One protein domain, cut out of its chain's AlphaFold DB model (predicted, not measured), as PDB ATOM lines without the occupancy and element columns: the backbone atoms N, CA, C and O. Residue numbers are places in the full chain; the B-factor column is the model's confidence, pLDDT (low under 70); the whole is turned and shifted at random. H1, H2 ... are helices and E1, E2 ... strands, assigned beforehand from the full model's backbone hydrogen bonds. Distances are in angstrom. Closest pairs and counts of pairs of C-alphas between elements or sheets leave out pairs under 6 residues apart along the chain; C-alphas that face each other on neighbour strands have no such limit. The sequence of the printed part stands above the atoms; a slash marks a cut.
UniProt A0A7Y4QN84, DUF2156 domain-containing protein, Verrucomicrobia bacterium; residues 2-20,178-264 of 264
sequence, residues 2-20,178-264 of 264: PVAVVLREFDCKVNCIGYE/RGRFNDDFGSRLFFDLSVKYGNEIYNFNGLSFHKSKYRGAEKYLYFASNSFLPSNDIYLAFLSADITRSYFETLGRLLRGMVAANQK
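What this domain is: This is residues 2 to 20 and 178 to 264 of the 264 residues of the protein "DUF2156 domain-containing protein" of Verrucomicrobia bacterium (UniProt A0A7Y4QN84). A ribbon of two strands, E1 and E2, has the short helix H1 packed on it toward one end of the domain, while H2 runs beside E1 through the middle. H4 and H5 pack on different parts of H2, and H3 stands loosely across a gap from the ribbon, with residues 213 to 216 arching back from it to E2. The printed part has 106 residues, with five named helices and two named strands in the order H1 E1 H2 H3 E2 H4 H5; the sheet E1 - E2 is antiparallel and the class is mixed, helices and strands. The whole is compact, with a radius of gyration of the C-alphas of 15.0 A and spans of 44 by 37 by 24 A.

Where its parts are: E1 is residues 13 to 20, 20.8 A from first to last C-alpha, and begins with C-alpha 13 at (15.044, -36.105, 0.365). E2 is residues 217 to 225, 26.6 A long. H1 is residues 2 to 9, 11.2 A, with C-alpha 2 at (16.745, -24.631, -8.637). H2 is residues 185 to 197, 17.8 A; H3 is residues 204 to 212, 12.3 A; H4 is residues 230 to 240, 15.6 A. H5, residues 247 to 262, is the longest helix at 22.7 A and ends with C-alpha 262 at (41.043, -55.881, 0.019).

How they stand to each other: E1 and E2 are antiparallel, their directions 151 degrees apart; N 15 and O 223 are 2.9 A apart and N 223 and O 15 are 2.8 A apart, both within hydrogen-bond range. The closest C-alphas of H1 and E2 are those of Ala 4 and Tyr 222, 6.6 A apart. The closest of E1 and H2 are those of Asn 15 and Arg 188, 6.9 A apart. H2 touches H4 with its residues 186 to 190 alone, at a steep tilt of 47 degrees, the same way; the closest C-alphas, of Ser 187 and Ser 231, are 4.8 A apart. H2 touches H5 with its residues 193 to 197 alone, at a steep tilt of 57 degrees, the same way; the closest C-alphas, of Tyr 197 and Gly 257, are 4.6 A apart. H2 and H3 are close but not clearly touching, about perpendicular at 85 degrees, with the C-alphas of Val 195 and Phe 204 the closest at 5.9 A. E1 and H3 are near each other, with 5 pairs of C-alphas within 10 A. Among the pairs that are apart are H1 and H2, and H3 and H5. In H1, H2, H3, H4 and H5 every O i to N i+4 pair is within hydrogen-bond range.

The domain as a whole: The two C-alphas farthest apart, those of Phe 10 and Lys 264, are 45.3 A apart. Residues 21 to 177 are not printed; across this cut, C-alphas 20 and 178 are 12.4 A apart. Of the links that are printed whole, H1 to E1, H3 to E2 and E2 to H4 are tight, and H2 to H3 and H4 to H5 are short. The mean pLDDT of the printed part is 85.6, and it is under 70 at residues 244 to 248, 250 and 261 to 264.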
ATOM      1  N   PRO A   2      18.006 -25.258  -9.060       86.00
ATOM      2  CA  PRO A   2      16.745 -24.631  -8.637       86.00
ATOM      3  C   PRO A   2      15.619 -25.640  -8.365       86.00
ATOM      4  O   PRO A   2      14.980 -25.584  -7.325       86.00
ATOM      5  N   VAL A   3      15.458 -26.643  -9.237       92.44
ATOM      6  CA  VAL A   3      14.466 -27.721  -9.057       92.44
ATOM      7  C   VAL A   3      14.730 -28.545  -7.793       92.44
ATOM      8  O   VAL A   3      13.797 -28.929  -7.103       92.44
ATOM      9  N   ALA A   4      15.998 -28.789  -7.456       93.25
ATOM     10  CA  ALA A   4      16.366 -29.544  -6.264       93.25
ATOM     11  C   ALA A   4      15.971 -28.799  -4.978       93.25
ATOM     12  O   ALA A   4      15.491 -29.429  -4.048       93.25
ATOM     13  N   VAL A   5      16.127 -27.468  -4.946       94.69
ATOM     14  CA  VAL A   5      15.648 -26.627  -3.833       94.69
ATOM     15  C   VAL A   5      14.135 -26.761  -3.690       94.69
ATOM     16  O   VAL A   5      13.664 -27.103  -2.614       94.69
ATOM     17  N   VAL A   6      13.400 -26.577  -4.791       95.50
ATOM     18  CA  VAL A   6      11.933 -26.671  -4.803       95.50
ATOM     19  C   VAL A   6      11.464 -28.044  -4.321       95.50
ATOM     20  O   VAL A   6      10.591 -28.128  -3.474       95.50
ATOM     21  N   LEU A   7      12.065 -29.140  -4.793       95.44
ATOM     22  CA  LEU A   7      11.656 -30.484  -4.372       95.44
ATOM     23  C   LEU A   7      11.897 -30.742  -2.879       95.44
ATOM     24  O   LEU A   7      11.102 -31.451  -2.269       95.44
ATOM     25  N   ARG A   8      12.932 -30.148  -2.271       94.38
ATOM     26  CA  ARG A   8      13.122 -30.225  -0.812       94.38
ATOM     27  C   ARG A   8      12.016 -29.513  -0.039       94.38
ATOM     28  O   ARG A   8      11.675 -29.963   1.046       94.38
ATOM     29  N   GLU A   9      11.452 -28.434  -0.584       94.31
ATOM     30  CA  GLU A   9      10.296 -27.739   0.011       94.31
ATOM     31  C   GLU A   9       9.014 -28.591  -0.042       94.31
ATOM     32  O   GLU A   9       8.080 -28.330   0.711       94.31
ATOM     33  N   PHE A  10       8.983 -29.635  -0.879       94.06
ATOM     34  CA  PHE A  10       7.911 -30.635  -0.966       94.06
ATOM     35  C   PHE A  10       8.248 -31.946  -0.226       94.06
ATOM     36  O   PHE A  10       7.839 -33.024  -0.656       94.06
ATOM     37  N   ASP A  11       9.021 -31.869   0.863       92.12
ATOM     38  CA  ASP A  11       9.404 -33.002   1.725       92.12
ATOM     39  C   ASP A  11      10.175 -34.140   1.021       92.12
ATOM     40  O   ASP A  11      10.320 -35.243   1.558       92.12
ATOM     41  N   CYS A  12      10.735 -33.895  -0.169       96.00
ATOM     42  CA  CYS A  12      11.644 -34.850  -0.796       96.00
ATOM     43  C   CYS A  12      13.028 -34.788  -0.138       96.00
ATOM     44  O   CYS A  12      13.626 -33.721   0.013       96.00
ATOM     45  N   LYS A  13      13.606 -35.959   0.129       95.81
ATOM     46  CA  LYS A  13      15.044 -36.105   0.365       95.81
ATOM     47  C   LYS A  13      15.771 -35.954  -0.965       95.81
ATOM     48  O   LYS A  13      15.417 -36.618  -1.942       95.81
ATOM     49  N   VAL A  14      16.787 -35.096  -1.006       96.06
ATOM     50  CA  VAL A  14      17.550 -34.801  -2.219       96.06
ATOM     51  C   VAL A  14      19.021 -35.156  -2.046       96.06
ATOM     52  O   VAL A  14      19.706 -34.684  -1.137       96.06
ATOM     53  N   ASN A  15      19.537 -35.956  -2.975       95.62
ATOM     54  CA  ASN A  15      20.916 -36.425  -2.978       95.62
ATOM     55  C   ASN A  15      21.586 -36.140  -4.318       95.62
ATOM     56  O   ASN A  15      21.025 -36.409  -5.377       95.62
ATOM     57  N   CYS A  16      22.814 -35.628  -4.268       95.62
ATOM     58  CA  CYS A  16      23.674 -35.524  -5.437       95.62
ATOM     59  C   CYS A  16      23.889 -36.916  -6.053       95.62
ATOM     60  O   CYS A  16      24.147 -37.884  -5.336       95.62
ATOM     61  N   ILE A  17      23.802 -37.007  -7.381       94.62
ATOM     62  CA  ILE A  17      24.063 -38.240  -8.145       94.62
ATOM     63  C   ILE A  17      25.292 -38.124  -9.044       94.62
ATOM     64  O   ILE A  17      25.543 -39.005  -9.861       94.62
ATOM     65  N   GLY A  18      26.060 -37.047  -8.902       95.25
ATOM     66  CA  GLY A  18      27.241 -36.753  -9.700       95.25
ATOM     67  C   GLY A  18      27.076 -35.456 -10.475       95.25
ATOM     68  O   GLY A  18      26.316 -34.569 -10.082       95.25
ATOM     69  N   TYR A  19      27.806 -35.343 -11.577       95.88
ATOM     70  CA  TYR A  19      27.887 -34.102 -12.338       95.88
ATOM     71  C   TYR A  19      27.858 -34.344 -13.843       95.88
ATOM     72  O   TYR A  19      28.225 -35.407 -14.328       95.88
ATOM     73  N   GLU A  20      27.435 -33.336 -14.584       95.88
ATOM     74  CA  GLU A  20      27.584 -33.215 -16.027       95.88
ATOM     75  C   GLU A  20      28.740 -32.274 -16.349       95.88
ATOM     76  O   GLU A  20      29.027 -31.346 -15.590       95.88
ATOM     77  N   ARG A 178      30.842 -32.396  -3.645       91.88
ATOM     78  CA  ARG A 178      30.793 -31.072  -4.278       91.88
ATOM     79  C   ARG A 178      29.374 -30.643  -4.659       91.88
ATOM     80  O   ARG A 178      29.160 -29.481  -4.996       91.88
ATOM     81  N   GLY A 179      28.409 -31.562  -4.591       91.19
ATOM     82  CA  GLY A 179      26.989 -31.251  -4.720       91.19
ATOM     83  C   GLY A 179      26.424 -30.619  -3.446       91.19
ATOM     84  O   GLY A 179      26.830 -30.943  -2.333       91.19
ATOM     85  N   ARG A 180      25.430 -29.743  -3.601       93.88
ATOM     86  CA  ARG A 180      24.831 -28.953  -2.514       93.88
ATOM     87  C   ARG A 180      24.009 -29.775  -1.511       93.88
ATOM     88  O   ARG A 180      23.890 -29.374  -0.358       93.88
ATOM     89  N   PHE A 181      23.409 -30.884  -1.944       94.19
ATOM     90  CA  PHE A 181      22.440 -31.669  -1.167       94.19
ATOM     91  C   PHE A 181      22.810 -33.151  -1.127       94.19
ATOM     92  O   PHE A 181      23.198 -33.727  -2.146       94.19
ATOM     93  N   ASN A 182      22.684 -33.753   0.055       93.12
ATOM     94  CA  ASN A 182      23.002 -35.150   0.359       93.12
ATOM     95  C   ASN A 182      22.146 -35.614   1.554       93.12
ATOM     96  O   ASN A 182      22.675 -35.999   2.593       93.12
ATOM     97  N   ASP A 183      20.827 -35.498   1.428       94.06
ATOM     98  CA  ASP A 183      19.902 -35.603   2.563       94.06
ATOM     99  C   ASP A 183      19.779 -37.024   3.133       94.06
ATOM    100  O   ASP A 183      19.601 -37.197   4.337       94.06
ATOM    101  N   ASP A 184      19.874 -38.052   2.283       93.69
ATOM    102  CA  ASP A 184      19.736 -39.452   2.687       93.69
ATOM    103  C   ASP A 184      21.086 -40.183   2.745       93.69
ATOM    104  O   ASP A 184      21.759 -40.371   1.725       93.69
ATOM    105  N   PHE A 185      21.470 -40.648   3.936       91.38
ATOM    106  CA  PHE A 185      22.721 -41.384   4.142       91.38
ATOM    107  C   PHE A 185      22.764 -42.708   3.365       91.38
ATOM    108  O   PHE A 185      23.795 -43.041   2.784       91.38
ATOM    109  N   GLY A 186      21.656 -43.459   3.323       90.25
ATOM    110  CA  GLY A 186      21.605 -44.762   2.653       90.25
ATOM    111  C   GLY A 186      21.848 -44.649   1.148       90.25
ATOM    112  O   GLY A 186      22.636 -45.406   0.582       90.25
ATOM    113  N   SER A 187      21.229 -43.656   0.515       91.56
ATOM    114  CA  SER A 187      21.428 -43.333  -0.901       91.56
ATOM    115  C   SER A 187      22.865 -42.905  -1.180       91.56
ATOM    116  O   SER A 187      23.497 -43.414  -2.106       91.56
ATOM    117  N   ARG A 188      23.421 -42.027  -0.334       91.88
ATOM    118  CA  ARG A 188      24.816 -41.591  -0.452       91.88
ATOM    119  C   ARG A 188      25.787 -42.768  -0.347       91.88
ATOM    120  O   ARG A 188      26.645 -42.928  -1.212       91.88
ATOM    121  N   LEU A 189      25.608 -43.617   0.664       90.75
ATOM    122  CA  LEU A 189      26.425 -44.809   0.865       90.75
ATOM    123  C   LEU A 189      26.346 -45.749  -0.345       90.75
ATOM    124  O   LEU A 189      27.373 -46.241  -0.803       90.75
ATOM    125  N   PHE A 190      25.151 -45.973  -0.897       88.38
ATOM    126  CA  PHE A 190      24.980 -46.789  -2.099       88.38
ATOM    127  C   PHE A 190      25.766 -46.232  -3.298       88.38
ATOM    128  O   PHE A 190      26.432 -46.995  -4.005       88.38
ATOM    129  N   PHE A 191      25.739 -44.915  -3.516       91.19
ATOM    130  CA  PHE A 191      26.496 -44.275  -4.593       91.19
ATOM    131  C   PHE A 191      28.012 -44.392  -4.388       91.19
ATOM    132  O   PHE A 191      28.721 -44.809  -5.309       91.19
ATOM    133  N   ASP A 192      28.508 -44.118  -3.178       90.56
ATOM    134  CA  ASP A 192      29.933 -44.232  -2.845       90.56
ATOM    135  C   ASP A 192      30.435 -45.681  -3.030       90.56
ATOM    136  O   ASP A 192      31.487 -45.921  -3.633       90.56
ATOM    137  N   LEU A 193      29.654 -46.674  -2.586       88.38
ATOM    138  CA  LEU A 193      29.959 -48.094  -2.800       88.38
ATOM    139  C   LEU A 193      29.921 -48.475  -4.285       88.38
ATOM    140  O   LEU A 193      30.761 -49.260  -4.734       88.38
ATOM    141  N   SER A 194      28.997 -47.906  -5.062       86.38
ATOM    142  CA  SER A 194      28.901 -48.141  -6.507       86.38
ATOM    143  C   SER A 194      30.139 -47.638  -7.249       86.38
ATOM    144  O   SER A 194      30.676 -48.361  -8.086       86.38
ATOM    145  N   VAL A 195      30.672 -46.461  -6.907       86.56
ATOM    146  CA  VAL A 195      31.940 -45.983  -7.493       86.56
ATOM    147  C   VAL A 195      33.122 -46.808  -7.027       86.56
ATOM    148  O   VAL A 195      34.029 -47.066  -7.815       86.56
ATOM    149  N   LYS A 196      33.151 -47.225  -5.761       85.06
ATOM    150  CA  LYS A 196      34.300 -47.947  -5.214       85.06
ATOM    151  C   LYS A 196      34.387 -49.385  -5.732       85.06
ATOM    152  O   LYS A 196      35.477 -49.853  -6.050       85.06
ATOM    153  N   TYR A 197      33.248 -50.065  -5.865       82.25
ATOM    154  CA  TYR A 197      33.194 -51.511  -6.115       82.25
ATOM    155  C   TYR A 197      32.407 -51.909  -7.371       82.25
ATOM    156  O   TYR A 197      32.523 -53.039  -7.836       82.25
ATOM    157  N   GLY A 198      31.640 -50.991  -7.961       80.31
ATOM    158  CA  GLY A 198      30.793 -51.236  -9.131       80.31
ATOM    159  C   GLY A 198      31.450 -50.965 -10.488       80.31
ATOM    160  O   GLY A 198      30.754 -51.040 -11.498       80.31
ATOM    161  N   ASN A 199      32.761 -50.683 -10.565       77.81
ATOM    162  CA  ASN A 199      33.430 -50.396 -11.852       77.81
ATOM    163  C   ASN A 199      33.425 -51.574 -12.845       77.81
ATOM    164  O   ASN A 199      33.563 -51.363 -14.048       77.81
ATOM    165  N   GLU A 200      33.233 -52.802 -12.357       73.25
ATOM    166  CA  GLU A 200      33.021 -53.988 -13.201       73.25
ATOM    167  C   GLU A 200      31.598 -54.069 -13.783       73.25
ATOM    168  O   GLU A 200      31.339 -54.886 -14.657       73.25
ATOM    169  N   ILE A 201      30.667 -53.225 -13.325       72.94
ATOM    170  CA  ILE A 201      29.312 -53.099 -13.879       72.94
ATOM    171  C   ILE A 201      29.260 -51.888 -14.811       72.94
ATOM    172  O   ILE A 201      28.841 -51.987 -15.960       72.94
ATOM    173  N   TYR A 202      29.726 -50.738 -14.326       75.88
ATOM    174  CA  TYR A 202      29.748 -49.495 -15.083       75.88
ATOM    175  C   TYR A 202      31.036 -48.739 -14.786       75.88
ATOM    176  O   TYR A 202      31.394 -48.560 -13.630       75.88
ATOM    177  N   ASN A 203      31.747 -48.281 -15.814       83.12
ATOM    178  CA  ASN A 203      33.057 -47.645 -15.660       83.12
ATOM    179  C   ASN A 203      32.947 -46.191 -15.150       83.12
ATOM    180  O   ASN A 203      33.264 -45.252 -15.881       83.12
ATOM    181  N   PHE A 204      32.486 -46.001 -13.910       85.38
ATOM    182  CA  PHE A 204      32.253 -44.690 -13.289       85.38
ATOM    183  C   PHE A 204      33.511 -43.813 -13.322       85.38
ATOM    184  O   PHE A 204      33.491 -42.696 -13.848       85.38
ATOM    185  N   ASN A 205      34.629 -44.345 -12.820       86.56
ATOM    186  CA  ASN A 205      35.878 -43.593 -12.693       86.56
ATOM    187  C   ASN A 205      36.507 -43.282 -14.054       86.56
ATOM    188  O   ASN A 205      36.921 -42.149 -14.297       86.56
ATOM    189  N   GLY A 206      36.548 -44.259 -14.966       87.06
ATOM    190  CA  GLY A 206      37.107 -44.049 -16.301       87.06
ATOM    191  C   GLY A 206      36.288 -43.062 -17.130       87.06
ATOM    192  O   GLY A 206      36.867 -42.235 -17.833       87.06
ATOM    193  N   LEU A 207      34.956 -43.092 -17.004       88.62
ATOM    194  CA  LEU A 207      34.071 -42.138 -17.673       88.62
ATOM    195  C   LEU A 207      34.275 -40.712 -17.148       88.62
ATOM    196  O   LEU A 207      34.468 -39.794 -17.946       88.62
ATOM    197  N   SER A 208      34.276 -40.540 -15.822       91.69
ATOM    198  CA  SER A 208      34.526 -39.249 -15.167       91.69
ATOM    199  C   SER A 208      35.895 -38.684 -15.564       91.69
ATOM    200  O   SER A 208      36.000 -37.542 -16.009       91.69
ATOM    201  N   PHE A 209      36.942 -39.516 -15.527       91.69
ATOM    202  CA  PHE A 209      38.289 -39.129 -15.946       91.69
ATOM    203  C   PHE A 209      38.383 -38.769 -17.434       91.69
ATOM    204  O   PHE A 209      39.143 -37.880 -17.811       91.69
ATOM    205  N   HIS A 210      37.645 -39.452 -18.310       90.75
ATOM    206  CA  HIS A 210      37.614 -39.093 -19.725       90.75
ATOM    207  C   HIS A 210      36.947 -37.728 -19.943       90.75
ATOM    208  O   HIS A 210      37.502 -36.884 -20.644       90.75
ATOM    209  N   LYS A 211      35.790 -37.487 -19.315       92.88
ATOM    210  CA  LYS A 211      35.030 -36.237 -19.461       92.88
ATOM    211  C   LYS A 211      35.726 -35.036 -18.811       92.88
ATOM    212  O   LYS A 211      35.683 -33.943 -19.370       92.88
ATOM    213  N   SER A 212      36.456 -35.223 -17.709       91.75
ATOM    214  CA  SER A 212      37.209 -34.135 -17.063       91.75
ATOM    215  C   SER A 212      38.322 -33.557 -17.947       91.75
ATOM    216  O   SER A 212      38.646 -32.374 -17.850       91.75
ATOM    217  N   LYS A 213      38.863 -34.344 -18.889       91.62
ATOM    218  CA  LYS A 213      39.872 -33.879 -19.859       91.62
ATOM    219  C   LYS A 213      39.350 -32.822 -20.829       91.62
ATOM    220  O   LYS A 213      40.164 -32.114 -21.417       91.62
ATOM    221  N   TYR A 214      38.029 -32.694 -20.982       92.31
ATOM    222  CA  TYR A 214      37.424 -31.602 -21.743       92.31
ATOM    223  C   TYR A 214      37.469 -30.277 -20.981       92.31
ATOM    224  O   TYR A 214      37.284 -29.234 -21.600       92.31
ATOM    225  N   ARG A 215      37.736 -30.289 -19.668       91.06
ATOM    226  CA  ARG A 215      37.859 -29.083 -18.834       91.06
ATOM    227  C   ARG A 215      36.651 -28.141 -18.955       91.06
ATOM    228  O   ARG A 215      36.804 -26.924 -18.988       91.06
ATOM    229  N   GLY A 216      35.459 -28.725 -19.077       92.25
ATOM    230  CA  GLY A 216      34.197 -27.992 -19.044       92.25
ATOM    231  C   GLY A 216      33.799 -27.588 -17.630       92.25
ATOM    232  O   GLY A 216      34.399 -28.034 -16.651       92.25
ATOM    233  N   ALA A 217      32.756 -26.767 -17.535       93.56
ATOM    234  CA  ALA A 217      32.116 -26.475 -16.263       93.56
ATOM    235  C   ALA A 217      31.402 -27.730 -15.747       93.56
ATOM    236  O   ALA A 217      30.777 -28.461 -16.515       93.56
ATOM    237  N   GLU A 218      31.495 -27.979 -14.447       95.12
ATOM    238  CA  GLU A 218      30.783 -29.082 -13.809       95.12
ATOM    239  C   GLU A 218      29.437 -28.593 -13.281       95.12
ATOM    240  O   GLU A 218      29.370 -27.638 -12.506       95.12
ATOM    241  N   LYS A 219      28.366 -29.282 -13.665       95.00
ATOM    242  CA  LYS A 219      27.005 -29.020 -13.199       95.00
ATOM    243  C   LYS A 219      26.495 -30.231 -12.442       95.00
ATOM    244  O   LYS A 219      26.377 -31.304 -13.018       95.00
ATOM    245  N   TYR A 220      26.176 -30.070 -11.164       95.25
ATOM    246  CA  TYR A 220      25.743 -31.187 -10.325       95.25
ATOM    247  C   TYR A 220      24.263 -31.526 -10.531       95.25
ATOM    248  O   TYR A 220      23.406 -30.639 -10.637       95.25
ATOM    249  N   LEU A 221      23.975 -32.828 -10.578       94.94
ATOM    250  CA  LEU A 221      22.632 -33.382 -10.716       94.94
ATOM    251  C   LEU A 221      22.205 -34.047  -9.421       94.94
ATOM    252  O   LEU A 221      23.028 -34.519  -8.634       94.94
ATOM    253  N   TYR A 222      20.894 -34.099  -9.224       95.00
ATOM    254  CA  TYR A 222      20.296 -34.575  -7.991       95.00
ATOM    255  C   TYR A 222      19.175 -35.559  -8.293       95.00
ATOM    256  O   TYR A 222      18.399 -35.365  -9.226       95.00
ATOM    257  N   PHE A 223      19.098 -36.587  -7.464       93.44
ATOM    258  CA  PHE A 223      17.950 -37.462  -7.320       93.44
ATOM    259  C   PHE A 223      17.128 -36.973  -6.128       93.44
ATOM    260  O   PHE A 223      17.690 -36.576  -5.105       93.44
ATOM    261  N   ALA A 224      15.810 -36.987  -6.278       95.12
ATOM    262  CA  ALA A 224      14.869 -36.580  -5.252       95.12
ATOM    263  C   ALA A 224      13.824 -37.678  -5.070       95.12
ATOM    264  O   ALA A 224      13.312 -38.208  -6.056       95.12
ATOM    265  N   SER A 225      13.503 -37.999  -3.822       95.12
ATOM    266  CA  SER A 225      12.452 -38.958  -3.491       95.12
ATOM    267  C   SER A 225      11.782 -38.579  -2.176       95.12
ATOM    268  O   SER A 225      12.438 -38.130  -1.236       95.12
ATOM    269  N   ASN A 226      10.468 -38.769  -2.120       93.88
ATOM    270  CA  ASN A 226       9.654 -38.643  -0.912       93.88
ATOM    271  C   ASN A 226       9.464 -39.992  -0.191       93.88
ATOM    272  O   ASN A 226       8.750 -40.068   0.809       93.88
ATOM    273  N   SER A 227      10.093 -41.065  -0.676       92.81
ATOM    274  CA  SER A 227      10.037 -42.381  -0.050       92.81
ATOM    275  C   SER A 227      10.773 -42.389   1.288       92.81
ATOM    276  O   SER A 227      11.822 -41.765   1.466       92.81
ATOM    277  N   PHE A 228      10.275 -43.195   2.229       87.81
ATOM    278  CA  PHE A 228      10.946 -43.412   3.513       87.81
ATOM    279  C   PHE A 228      12.373 -43.969   3.331       87.81
ATOM    280  O   PHE A 228      13.303 -43.530   4.014       87.81
ATOM    281  N   LEU A 229      12.548 -44.868   2.349       88.00
ATOM    282  CA  LEU A 229      13.822 -45.468   1.935       88.00
ATOM    283  C   LEU A 229      14.151 -45.118   0.467       88.00
ATOM    284  O   LEU A 229      13.908 -45.943  -0.417       88.00
ATOM    285  N   PRO A 230      14.729 -43.935   0.179       90.56
ATOM    286  CA  PRO A 230      15.041 -43.514  -1.194       90.56
ATOM    287  C   PRO A 230      16.002 -44.450  -1.944       90.56
ATOM    288  O   PRO A 230      15.956 -44.552  -3.169       90.56
ATOM    289  N   SER A 231      16.841 -45.192  -1.216       83.00
ATOM    290  CA  SER A 231      17.715 -46.224  -1.786       83.00
ATOM    291  C   SER A 231      16.950 -47.332  -2.519       83.00
ATOM    292  O   SER A 231      17.476 -47.900  -3.477       83.00
ATOM    293  N   ASN A 232      15.704 -47.618  -2.125       85.94
ATOM    294  CA  ASN A 232      14.859 -48.579  -2.826       85.94
ATOM    295  C   ASN A 232      14.428 -48.061  -4.205       85.94
ATOM    296  O   ASN A 232      14.436 -48.821  -5.167       85.94
ATOM    297  N   ASP A 233      14.127 -46.768  -4.333       89.94
ATOM    298  CA  ASP A 233      13.751 -46.169  -5.620       89.94
ATOM    299  C   ASP A 233      14.932 -46.172  -6.596       89.94
ATOM    300  O   ASP A 233      14.770 -46.476  -7.777       89.94
ATOM    301  N   ILE A 234      16.143 -45.921  -6.088       86.19
ATOM    302  CA  ILE A 234      17.386 -46.053  -6.861       86.19
ATOM    303  C   ILE A 234      17.552 -47.493  -7.364       86.19
ATOM    304  O   ILE A 234      17.852 -47.714  -8.540       86.19
ATOM    305  N   TYR A 235      17.328 -48.482  -6.496       82.56
ATOM    306  CA  TYR A 235      17.372 -49.890  -6.887       82.56
ATOM    307  C   TYR A 235      16.314 -50.231  -7.947       82.56
ATOM    308  O   TYR A 235      16.642 -50.884  -8.938       82.56
ATOM    309  N   LEU A 236      15.070 -49.774  -7.782       85.50
ATOM    310  CA  LEU A 236      13.999 -50.002  -8.753       85.50
ATOM    311  C   LEU A 236      14.322 -49.368 -10.108       85.50
ATOM    312  O   LEU A 236      14.112 -50.004 -11.142       85.50
ATOM    313  N   ALA A 237      14.908 -48.169 -10.115       85.19
ATOM    314  CA  ALA A 237      15.393 -47.542 -11.338       85.19
ATOM    315  C   ALA A 237      16.455 -48.423 -12.022       85.19
ATOM    316  O   ALA A 237      16.366 -48.687 -13.221       85.19
ATOM    317  N   PHE A 238      17.411 -48.963 -11.262       82.62
ATOM    318  CA  PHE A 238      18.468 -49.835 -11.788       82.62
ATOM    319  C   PHE A 238      17.931 -51.162 -12.331       82.62
ATOM    320  O   PHE A 238      18.384 -51.618 -13.382       82.62
ATOM    321  N   LEU A 239      16.962 -51.755 -11.632       81.25
ATOM    322  CA  LEU A 239      16.271 -52.970 -12.050       81.25
ATOM    323  C   LEU A 239      15.498 -52.731 -13.353       81.25
ATOM    324  O   LEU A 239      15.629 -53.501 -14.299       81.25
ATOM    325  N   SER A 240      14.740 -51.631 -13.434       81.62
ATOM    326  CA  SER A 240      13.969 -51.278 -14.636       81.62
ATOM    327  C   SER A 240      14.862 -51.022 -15.853       81.62
ATOM    328  O   SER A 240      14.490 -51.334 -16.983       81.62
ATOM    329  N   ALA A 241      16.076 -50.519 -15.615       76.31
ATOM    330  CA  ALA A 241      17.057 -50.231 -16.647       76.31
ATOM    331  C   ALA A 241      17.934 -51.425 -17.053       76.31
ATOM    332  O   ALA A 241      18.868 -51.260 -17.843       76.31
ATOM    333  N   ASP A 242      17.658 -52.601 -16.487       72.94
ATOM    334  CA  ASP A 242      18.407 -53.841 -16.671       72.94
ATOM    335  C   ASP A 242      19.910 -53.718 -16.336       72.94
ATOM    336  O   ASP A 242      20.752 -54.447 -16.860       72.94
ATOM    337  N   ILE A 243      20.274 -52.800 -15.427       71.38
ATOM    338  CA  ILE A 243      21.630 -52.754 -14.840       71.38
ATOM    339  C   ILE A 243      21.849 -53.978 -13.953       71.38
ATOM    340  O   ILE A 243      22.956 -54.512 -13.856       71.38
ATOM    341  N   THR A 244      20.789 -54.404 -13.273       69.25
ATOM    342  CA  THR A 244      20.802 -55.497 -12.308       69.25
ATOM    343  C   THR A 244      19.582 -56.375 -12.558       69.25
ATOM    344  O   THR A 244      18.532 -55.865 -12.937       69.25
ATOM    345  N   ARG A 245      19.698 -57.697 -12.361       68.69
ATOM    346  CA  ARG A 245      18.531 -58.598 -12.451       68.69
ATOM    347  C   ARG A 245      17.882 -58.844 -11.090       68.69
ATOM    348  O   ARG A 245      16.762 -59.338 -11.023       68.69
ATOM    349  N   SER A 246      18.586 -58.535  -9.999       68.06
ATOM    350  CA  SER A 246      18.053 -58.589  -8.636       68.06
ATOM    351  C   SER A 246      18.903 -57.797  -7.637       68.06
ATOM    352  O   SER A 246      20.092 -57.525  -7.851       68.06
ATOM    353  N   TYR A 247      18.305 -57.490  -6.486       63.19
ATOM    354  CA  TYR A 247      18.960 -56.834  -5.354       63.19
ATOM    355  C   TYR A 247      20.165 -57.637  -4.849       63.19
ATOM    356  O   TYR A 247      21.263 -57.099  -4.696       63.19
ATOM    357  N   PHE A 248      19.993 -58.953  -4.682       68.50
ATOM    358  CA  PHE A 248      21.047 -59.857  -4.215       68.50
ATOM    359  C   PHE A 248      22.198 -59.988  -5.208       68.50
ATOM    360  O   PHE A 248      23.353 -60.061  -4.795       68.50
ATOM    361  N   GLU A 249      21.918 -59.973  -6.511       71.38
ATOM    362  CA  GLU A 249      22.978 -59.967  -7.518       71.38
ATOM    363  C   GLU A 249      23.804 -58.676  -7.441       71.38
ATOM    364  O   GLU A 249      25.033 -58.729  -7.490       71.38
ATOM    365  N   THR A 250      23.140 -57.530  -7.264       69.75
ATOM    366  CA  THR A 250      23.793 -56.219  -7.120       69.75
ATOM    367  C   THR A 250      24.716 -56.203  -5.906       69.75
ATOM    368  O   THR A 250      25.907 -55.914  -6.034       69.75
ATOM    369  N   LEU A 251      24.196 -56.597  -4.739       70.81
ATOM    370  CA  LEU A 251      24.979 -56.729  -3.510       70.81
ATOM    371  C   LEU A 251      26.115 -57.738  -3.661       70.81
ATOM    372  O   LEU A 251      27.240 -57.447  -3.273       70.81
ATOM    373  N   GLY A 252      25.863 -58.895  -4.271       74.69
ATOM    374  CA  GLY A 252      26.879 -59.920  -4.499       74.69
ATOM    375  C   GLY A 252      28.001 -59.462  -5.436       74.69
ATOM    376  O   GLY A 252      29.152 -59.862  -5.261       74.69
ATOM    377  N   ARG A 253      27.707 -58.615  -6.431       73.62
ATOM    378  CA  ARG A 253      28.728 -57.995  -7.293       73.62
ATOM    379  C   ARG A 253      29.531 -56.935  -6.535       73.62
ATOM    380  O   ARG A 253      30.756 -56.955  -6.625       73.62
ATOM    381  N   LEU A 254      28.874 -56.080  -5.745       72.75
ATOM    382  CA  LEU A 254      29.558 -55.102  -4.888       72.75
ATOM    383  C   LEU A 254      30.464 -55.794  -3.861       72.75
ATOM    384  O   LEU A 254      31.634 -55.443  -3.756       72.75
ATOM    385  N   LEU A 255      29.973 -56.831  -3.175       76.56
ATOM    386  CA  LEU A 255      30.746 -57.630  -2.216       76.56
ATOM    387  C   LEU A 255      31.952 -58.312  -2.872       76.56
ATOM    388  O   LEU A 255      33.046 -58.286  -2.314       76.56
ATOM    389  N   ARG A 256      31.799 -58.875  -4.079       76.62
ATOM    390  CA  ARG A 256      32.942 -59.407  -4.843       76.62
ATOM    391  C   ARG A 256      33.975 -58.324  -5.149       76.62
ATOM    392  O   ARG A 256      35.166 -58.564  -4.969       76.62
ATOM    393  N   GLY A 257      33.529 -57.131  -5.547       74.38
ATOM    394  CA  GLY A 257      34.399 -55.966  -5.720       74.38
ATOM    395  C   GLY A 257      35.115 -55.558  -4.426       74.38
ATOM    396  O   GLY A 257      36.305 -55.254  -4.459       74.38
ATOM    397  N   MET A 258      34.428 -55.614  -3.279       77.62
ATOM    398  CA  MET A 258      35.005 -55.344  -1.953       77.62
ATOM    399  C   MET A 258      36.108 -56.333  -1.585       77.62
ATOM    400  O   MET A 258      37.182 -55.918  -1.155       77.62
ATOM    401  N   VAL A 259      35.860 -57.629  -1.777       75.75
ATOM    402  CA  VAL A 259      36.838 -58.685  -1.487       75.75
ATOM    403  C   VAL A 259      38.068 -58.545  -2.384       75.75
ATOM    404  O   VAL A 259      39.187 -58.572  -1.881       75.75
ATOM    405  N   ALA A 260      37.879 -58.323  -3.689       72.94
ATOM    406  CA  ALA A 260      38.984 -58.147  -4.631       72.94
ATOM    407  C   ALA A 260      39.833 -56.896  -4.336       72.94
ATOM    408  O   ALA A 260      41.044 -56.911  -4.546       72.94
ATOM    409  N   ALA A 261      39.214 -55.820  -3.838       69.69
ATOM    410  CA  ALA A 261      39.917 -54.598  -3.453       69.69
ATOM    411  C   ALA A 261      40.745 -54.754  -2.166       69.69
ATOM    412  O   ALA A 261      41.763 -54.091  -2.040       69.69
ATOM    413  N   ASN A 262      40.328 -55.622  -1.238       66.06
ATOM    414  CA  ASN A 262      41.043 -55.881   0.019       66.06
ATOM    415  C   ASN A 262      42.173 -56.924  -0.113       66.06
ATOM    416  O   ASN A 262      42.907 -57.147   0.845       66.06
ATOM    417  N   GLN A 263      42.286 -57.599  -1.261       56.38
ATOM    418  CA  GLN A 263      43.361 -58.555  -1.568       56.38
ATOM    419  C   GLN A 263      44.534 -57.926  -2.345       56.38
ATOM    420  O   GLN A 263      45.507 -58.620  -2.638       56.38
ATOM    421  N   LYS A 264      44.434 -56.641  -2.701       48.88
ATOM    422  CA  LYS A 264      45.499 -55.830  -3.306       48.88
ATOM    423  C   LYS A 264      46.071 -54.866  -2.279       48.88
ATOM    424  O   LYS A 264      47.276 -54.571  -2.411       48.88
TER     425      LYS A 264